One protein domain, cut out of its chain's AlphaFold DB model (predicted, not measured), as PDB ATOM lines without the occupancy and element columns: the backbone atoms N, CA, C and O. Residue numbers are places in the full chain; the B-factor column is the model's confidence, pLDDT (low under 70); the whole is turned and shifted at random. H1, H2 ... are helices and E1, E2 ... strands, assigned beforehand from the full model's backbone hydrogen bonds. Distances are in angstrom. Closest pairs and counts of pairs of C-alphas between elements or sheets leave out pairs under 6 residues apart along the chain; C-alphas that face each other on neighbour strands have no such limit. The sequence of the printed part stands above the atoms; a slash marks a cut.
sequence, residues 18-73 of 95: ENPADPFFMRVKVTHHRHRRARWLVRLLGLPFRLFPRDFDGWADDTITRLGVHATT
ATOM      1  N   GLU A  18     -28.661  46.969 -29.082       94.62
ATOM      2  CA  GLU A  18     -27.845  47.721 -30.028       94.62
ATOM      3  C   GLU A  18     -28.474  49.095 -30.287       94.62
ATOM      4  O   GLU A  18     -29.556  49.206 -30.861       94.62
ATOM      5  N   ASN A  19     -27.767  50.153 -29.889       93.06
ATOM      6  CA  ASN A  19     -28.149  51.529 -30.173       93.06
ATOM      7  C   ASN A  19     -27.136  52.180 -31.135       93.06
ATOM      8  O   ASN A  19     -25.986  52.427 -30.752       93.06
ATOM      9  N   PRO A  20     -27.533  52.511 -32.377       92.00
ATOM     10  CA  PRO A  20     -26.654  53.176 -33.339       92.00
ATOM     11  C   PRO A  20     -26.139  54.544 -32.879       92.00
ATOM     12  O   PRO A  20     -25.073  54.963 -33.329       92.00
ATOM     13  N   ALA A  21     -26.865  55.227 -31.987       93.75
ATOM     14  CA  ALA A  21     -26.463  56.524 -31.453       93.75
ATOM     15  C   ALA A  21     -25.344  56.432 -30.398       93.75
ATOM     16  O   ALA A  21     -24.692  57.438 -30.123       93.75
ATOM     17  N   ASP A  22     -25.092  55.248 -29.828       92.69
ATOM     18  CA  ASP A  22     -24.023  55.073 -28.845       92.69
ATOM     19  C   ASP A  22     -22.636  55.193 -29.520       92.69
ATOM     20  O   ASP A  22     -22.467  54.783 -30.685       92.69
ATOM     21  N   PRO A  23     -21.612  55.698 -28.795       93.56
ATOM     22  CA  PRO A  23     -20.236  55.719 -29.278       93.56
ATOM     23  C   PRO A  23     -19.795  54.340 -29.771       93.56
ATOM     24  O   PRO A  23     -20.075  53.317 -29.144       93.56
ATOM     25  N   PHE A  24     -19.056  54.295 -30.883       92.69
ATOM     26  CA  PHE A  24     -18.736  53.030 -31.559       92.69
ATOM     27  C   PHE A  24     -18.028  52.006 -30.652       92.69
ATOM     28  O   PHE A  24     -18.128  50.801 -30.891       92.69
ATOM     29  N   PHE A  25     -17.292  52.467 -29.632       89.62
ATOM     30  CA  PHE A  25     -16.573  51.616 -28.688       89.62
ATOM     31  C   PHE A  25     -17.461  51.057 -27.564       89.62
ATOM     32  O   PHE A  25     -17.134  50.005 -27.020       89.62
ATOM     33  N   MET A  26     -18.596  51.702 -27.280       92.62
ATOM     34  CA  MET A  26     -19.602  51.265 -26.301       92.62
ATOM     35  C   MET A  26     -20.768  50.504 -26.936       92.62
ATOM     36  O   MET A  26     -21.522  49.848 -26.228       92.62
ATOM     37  N   ARG A  27     -20.927  50.556 -28.262       95.12
ATOM     38  CA  ARG A  27     -22.066  49.933 -28.944       95.12
ATOM     39  C   ARG A  27     -22.146  48.424 -28.685       95.12
ATOM     40  O   ARG A  27     -21.257  47.668 -29.097       95.12
ATOM     41  N   VAL A  28     -23.246  48.013 -28.055       96.62
ATOM     42  CA  VAL A  28     -23.635  46.612 -27.857       96.62
ATOM     43  C   VAL A  28     -23.970  45.980 -29.206       96.62
ATOM     44  O   VAL A  28     -24.541  46.639 -30.072       96.62
ATOM     45  N   LYS A  29     -23.614  44.707 -29.390       96.44
ATOM     46  CA  LYS A  29     -24.008  43.926 -30.568       96.44
ATOM     47  C   LYS A  29     -24.678  42.632 -30.152       96.44
ATOM     48  O   LYS A  29     -24.074  41.828 -29.438       96.44
ATOM     49  N   VAL A  30     -25.873  42.395 -30.679       95.62
ATOM     50  CA  VAL A  30     -26.662  41.186 -30.422       95.62
ATOM     51  C   VAL A  30     -26.965  40.498 -31.748       95.62
ATOM     52  O   VAL A  30     -27.402  41.124 -32.708       95.62
ATOM     53  N   THR A  31     -26.691  39.200 -31.823       94.88
ATOM     54  CA  THR A  31     -27.111  38.359 -32.945       94.88
ATOM     55  C   THR A  31     -28.346  37.584 -32.541       94.88
ATOM     56  O   THR A  31     -28.274  36.770 -31.625       94.88
ATOM     57  N   HIS A  32     -29.442  37.794 -33.265       93.50
ATOM     58  CA  HIS A  32     -30.700  37.108 -32.999       93.50
ATOM     59  C   HIS A  32     -30.816  35.788 -33.765       93.50
ATOM     60  O   HIS A  32     -30.656  35.734 -34.994       93.50
ATOM     61  N   HIS A  33     -31.163  34.716 -33.057       91.62
ATOM     62  CA  HIS A  33     -31.390  33.381 -33.605       91.62
ATOM     63  C   HIS A  33     -32.872  33.034 -33.558       91.62
ATOM     64  O   HIS A  33     -33.496  32.866 -32.517       91.62
ATOM     65  N   ARG A  34     -33.454  32.895 -34.748       90.75
ATOM     66  CA  ARG A  34     -34.879  32.587 -34.907       90.75
ATOM     67  C   ARG A  34     -35.180  31.140 -34.514       90.75
ATOM     68  O   ARG A  34     -34.424  30.243 -34.889       90.75
ATOM     69  N   HIS A  35     -36.368  30.916 -33.950       88.44
ATOM     70  CA  HIS A  35     -36.927  29.608 -33.565       88.44
ATOM     71  C   HIS A  35     -36.597  28.456 -34.531       88.44
ATOM     72  O   HIS A  35     -36.049  27.424 -34.143       88.44
ATOM     73  N   ARG A  36     -36.833  28.665 -35.833       84.50
ATOM     74  CA  ARG A  36     -36.644  27.635 -36.870       84.50
ATOM     75  C   ARG A  36     -35.220  27.094 -36.977       84.50
ATOM     76  O   ARG A  36     -35.048  25.975 -37.455       84.50
ATOM     77  N   ARG A  37     -34.200  27.862 -36.569       84.75
ATOM     78  CA  ARG A  37     -32.806  27.391 -36.565       84.75
ATOM     79  C   ARG A  37     -32.596  26.321 -35.496       84.75
ATOM     80  O   ARG A  37     -32.032  25.276 -35.806       84.75
ATOM     81  N   ALA A  38     -33.122  26.534 -34.289       83.19
ATOM     82  CA  ALA A  38     -32.999  25.593 -33.176       83.19
ATOM     83  C   ALA A  38     -33.647  24.236 -33.478       83.19
ATOM     84  O   ALA A  38     -33.131  23.192 -33.080       83.19
ATOM     85  N   ARG A  39     -34.729  24.222 -34.271       83.94
ATOM     86  CA  ARG A  39     -35.367  22.977 -34.715       83.94
ATOM     87  C   ARG A  39     -34.399  22.036 -35.430       83.94
ATOM     88  O   ARG A  39     -34.550  20.829 -35.305       83.94
ATOM     89  N   TRP A  40     -33.397  22.534 -36.150       86.75
ATOM     90  CA  TRP A  40     -32.424  21.676 -36.835       86.75
ATOM     91  C   TRP A  40     -31.384  21.051 -35.897       86.75
ATOM     92  O   TRP A  40     -30.777  20.046 -36.266       86.75
ATOM     93  N   LEU A  41     -31.232  21.554 -34.668       84.12
ATOM     94  CA  LEU A  41     -30.272  21.024 -33.698       84.12
ATOM     95  C   LEU A  41     -30.568  19.565 -33.324       84.12
ATOM     96  O   LEU A  41     -29.646  18.769 -33.193       84.12
ATOM     97  N   VAL A  42     -31.844  19.160 -33.251       85.75
ATOM     98  CA  VAL A  42     -32.167  17.744 -32.983       85.75
ATOM     99  C   VAL A  42     -31.663  16.822 -34.085       85.75
ATOM    100  O   VAL A  42     -31.281  15.697 -33.793       85.75
ATOM    101  N   ARG A  43     -31.593  17.293 -35.339       87.00
ATOM    102  CA  ARG A  43     -31.023  16.500 -36.436       87.00
ATOM    103  C   ARG A  43     -29.515  16.359 -36.296       87.00
ATOM    104  O   ARG A  43     -29.012  15.273 -36.556       87.00
ATOM    105  N   LEU A  44     -28.824  17.405 -35.839       87.50
ATOM    106  CA  LEU A  44     -27.396  17.338 -35.515       87.50
ATOM    107  C   LEU A  44     -27.116  16.315 -34.400       87.50
ATOM    108  O   LEU A  44     -26.102  15.630 -34.437       87.50
ATOM    109  N   LEU A  45     -28.051  16.161 -33.459       88.38
ATOM    110  CA  LEU A  45     -28.001  15.165 -32.384       88.38
ATOM    111  C   LEU A  45     -28.530  13.772 -32.792       88.38
ATOM    112  O   LEU A  45     -28.663  12.897 -31.941       88.38
ATOM    113  N   GLY A  46     -28.871  13.546 -34.068       90.50
ATOM    114  CA  GLY A  46     -29.382  12.257 -34.562       90.50
ATOM    115  C   GLY A  46     -30.837  11.941 -34.184       90.50
ATOM    116  O   GLY A  46     -31.302  10.816 -34.363       90.50
ATOM    117  N   LEU A  47     -31.585  12.923 -33.681       90.38
ATOM    118  CA  LEU A  47     -32.950  12.765 -33.190       90.38
ATOM    119  C   LEU A  47     -34.007  13.160 -34.247       90.38
ATOM    120  O   LEU A  47     -33.800  14.073 -35.055       90.38
ATOM    121  N   PRO A  48     -35.181  12.500 -34.262       89.75
ATOM    122  CA  PRO A  48     -36.236  12.792 -35.227       89.75
ATOM    123  C   PRO A  48     -37.091  14.003 -34.813       89.75
ATOM    124  O   PRO A  48     -37.394  14.197 -33.638       89.75
ATOM    125  N   PHE A  49     -37.609  14.755 -35.793       87.44
ATOM    126  CA  PHE A  49     -38.477  15.919 -35.536       87.44
ATOM    127  C   PHE A  49     -39.776  15.597 -34.787       87.44
ATOM    128  O   PHE A  49     -40.363  16.501 -34.216       87.44
ATOM    129  N   ARG A  50     -40.226  14.335 -34.754       89.44
ATOM    130  CA  ARG A  50     -41.428  13.919 -34.005       89.44
ATOM    131  C   ARG A  50     -41.327  14.132 -32.488       89.44
ATOM    132  O   ARG A  50     -42.337  14.015 -31.809       89.44
ATOM    133  N   LEU A  51     -40.122  14.382 -31.967       88.06
ATOM    134  CA  LEU A  51     -39.905  14.746 -30.565       88.06
ATOM    135  C   LEU A  51     -40.238  16.218 -30.278       88.06
ATOM    136  O   LEU A  51     -40.382  16.584 -29.117       88.06
ATOM    137  N   PHE A  52     -40.380  17.058 -31.310       85.94
ATOM    138  CA  PHE A  52     -40.930  18.398 -31.140       85.94
ATOM    139  C   PHE A  52     -42.451  18.317 -30.934       85.94
ATOM    140  O   PHE A  52     -43.127  17.630 -31.709       85.94
ATOM    141  N   PRO A  53     -43.009  19.037 -29.942       87.38
ATOM    142  CA  PRO A  53     -44.447  19.271 -29.851       87.38
ATOM    143  C   PRO A  53     -45.007  19.851 -31.158       87.38
ATOM    144  O   PRO A  53     -44.303  20.572 -31.866       87.38
ATOM    145  N   ARG A  54     -46.277  19.555 -31.473       84.94
ATOM    146  CA  ARG A  54     -46.898  19.910 -32.768       84.94
ATOM    147  C   ARG A  54     -46.790  21.397 -33.114       84.94
ATOM    148  O   ARG A  54     -46.516  21.711 -34.267       84.94
ATOM    149  N   ASP A  55     -46.923  22.259 -32.112       86.94
ATOM    150  CA  ASP A  55     -46.924  23.717 -32.276       86.94
ATOM    151  C   ASP A  55     -45.603  24.368 -31.824       86.94
ATOM    152  O   ASP A  55     -45.531  25.580 -31.632       86.94
ATOM    153  N   PHE A  56     -44.541  23.573 -31.632       85.25
ATOM    154  CA  PHE A  56     -43.235  24.084 -31.220       85.25
ATOM    155  C   PHE A  56     -42.286  24.233 -32.415       85.25
ATOM    156  O   PHE A  56     -41.764  23.257 -32.956       85.25
ATOM    157  N   ASP A  57     -42.010  25.482 -32.787       84.44
ATOM    158  CA  ASP A  57     -41.129  25.839 -33.910       84.44
ATOM    159  C   ASP A  57     -39.628  25.866 -33.545       84.44
ATOM    160  O   ASP A  57     -38.790  26.141 -34.409       84.44
ATOM    161  N   GLY A  58     -39.282  25.553 -32.290       85.94
ATOM    162  CA  GLY A  58     -37.949  25.732 -31.700       85.94
ATOM    163  C   GLY A  58     -37.905  26.892 -30.711       85.94
ATOM    164  O   GLY A  58     -38.847  27.675 -30.623       85.94
ATOM    165  N   TRP A  59     -36.822  27.012 -29.946       89.06
ATOM    166  CA  TRP A  59     -36.571  28.188 -29.109       89.06
ATOM    167  C   TRP A  59     -35.862  29.269 -29.930       89.06
ATOM    168  O   TRP A  59     -35.040  28.961 -30.794       89.06
ATOM    169  N   ALA A  60     -36.214  30.529 -29.690       91.88
ATOM    170  CA  ALA A  60     -35.363  31.637 -30.094       91.88
ATOM    171  C   ALA A  60     -34.211  31.746 -29.098       91.88
ATOM    172  O   ALA A  60     -34.339  31.329 -27.946       91.88
ATOM    173  N   ASP A  61     -33.096  32.276 -29.565       92.00
ATOM    174  CA  ASP A  61     -31.910  32.493 -28.751       92.00
ATOM    175  C   ASP A  61     -31.208  33.748 -29.254       92.00
ATOM    176  O   ASP A  61     -31.339  34.091 -30.426       92.00
ATOM    177  N   ASP A  62     -30.434  34.400 -28.406       93.25
ATOM    178  CA  ASP A  62     -29.700  35.609 -28.741       93.25
ATOM    179  C   ASP A  62     -28.263  35.478 -28.246       93.25
ATOM    180  O   ASP A  62     -27.985  35.021 -27.141       93.25
ATOM    181  N   THR A  63     -27.312  35.909 -29.067       94.75
ATOM    182  CA  THR A  63     -25.903  35.956 -28.675       94.75
ATOM    183  C   THR A  63     -25.448  37.398 -28.595       94.75
ATOM    184  O   THR A  63     -25.361  38.089 -29.614       94.75
ATOM    185  N   ILE A  64     -25.091  37.845 -27.395       95.56
ATOM    186  CA  ILE A  64     -24.366  39.101 -27.217       95.56
ATOM    187  C   ILE A  64     -22.937  38.879 -27.721       95.56
ATOM    188  O   ILE A  64     -22.139  38.177 -27.110       95.56
ATOM    189  N   THR A  65     -22.626  39.460 -28.874       95.75
ATOM    190  CA  THR A  65     -21.310  39.329 -29.527       95.75
ATOM    191  C   THR A  65     -20.345  40.430 -29.107       95.75
ATOM    192  O   THR A  65     -19.137  40.310 -29.302       95.75
ATOM    193  N   ARG A  66     -20.871  41.513 -28.527       95.38
ATOM    194  CA  ARG A  66     -20.082  42.595 -27.948       95.38
ATOM    195  C   ARG A  66     -20.869  43.294 -26.850       95.38
ATOM    196  O   ARG A  66     -21.940  43.831 -27.120       95.38
ATOM    197  N   LEU A  67     -20.287  43.347 -25.659       95.06
ATOM    198  CA  LEU A  67     -20.770  44.128 -24.527       95.06
ATOM    199  C   LEU A  67     -19.558  44.646 -23.758       95.06
ATOM    200  O   LEU A  67     -18.821  43.869 -23.160       95.06
ATOM    201  N   GLY A  68     -19.313  45.953 -23.829       92.56
ATOM    202  CA  GLY A  68     -18.310  46.578 -22.971       92.56
ATOM    203  C   GLY A  68     -18.811  46.611 -21.529       92.56
ATOM    204  O   GLY A  68     -19.995  46.851 -21.306       92.56
ATOM    205  N   VAL A  69     -17.922  46.425 -20.553       91.75
ATOM    206  CA  VAL A  69     -18.297  46.434 -19.125       91.75
ATOM    207  C   VAL A  69     -18.868  47.783 -18.659       91.75
ATOM    208  O   VAL A  69     -19.634  47.814 -17.709       91.75
ATOM    209  N   HIS A  70     -18.597  48.859 -19.406       93.38
ATOM    210  CA  HIS A  70     -19.147  50.202 -19.179       93.38
ATOM    211  C   HIS A  70     -20.263  50.605 -20.164       93.38
ATOM    212  O   HIS A  70     -20.617  51.778 -20.260       93.38
ATOM    213  N   ALA A  71     -20.781  49.672 -20.972       93.06
ATOM    214  CA  ALA A  71     -21.691  49.995 -22.080       93.06
ATOM    215  C   ALA A  71     -23.171  50.132 -21.674       93.06
ATOM    216  O   ALA A  71     -23.975  50.681 -22.426       93.06
ATOM    217  N   THR A  72     -23.556  49.596 -20.517       93.56
ATOM    218  CA  THR A  72     -24.956  49.534 -20.054       93.56
ATOM    219  C   THR A  72     -25.034  49.928 -18.581       93.56
ATOM    220  O   THR A  72     -24.041  50.401 -18.040       93.56
ATOM    221  N   THR A  73     -26.183  49.800 -17.914       95.19
ATOM    222  CA  THR A  73     -26.236  49.996 -16.455       95.19
ATOM    223  C   THR A  73     -25.309  48.981 -15.780       95.19
ATOM    224  O   THR A  73     -25.510  47.779 -15.923       95.19
TER     225      THR A  73
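What this domain is: This is residues 18 to 73 of the 95 residues of an uncharacterized protein of Rhodopseudomonas rhenobacensis (UniProt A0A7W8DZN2). What shape? It is a rod with little regular structure: antiparallel strands E1 and E2 open at one end into helices H1 and H2 and residues 45 to 60. How built? Under half of the 56 printed residues form E1, H1, H2 and E2, in order, class mixed. It is extended, radius of gyration of the C-alphas 16.6 A, spanning 47 by 21 by 17 A.

How they stand to each other: What pairs? E1, residues 29 to 33, and E2, residues 61 to 66, are antiparallel at 159 degrees; N 31 and O 63 are 2.8 A apart, within hydrogen-bond range. The helices? H1, residues 35 to 38, and H2, residues 41 to 44, meet only through their link, both too short for O i to N i+4 pairs.

Where its parts are: E1 begins where? C-alpha 29 is at (-24.008, 43.926, -30.568). E2 ends where? C-alpha 66 is at (-20.082, 42.595, -27.948).

The domain as a whole: Long links? H2 to E2 is long, 16 residues. Any cuts? The printed part has no cut; no printed pLDDT is under 70.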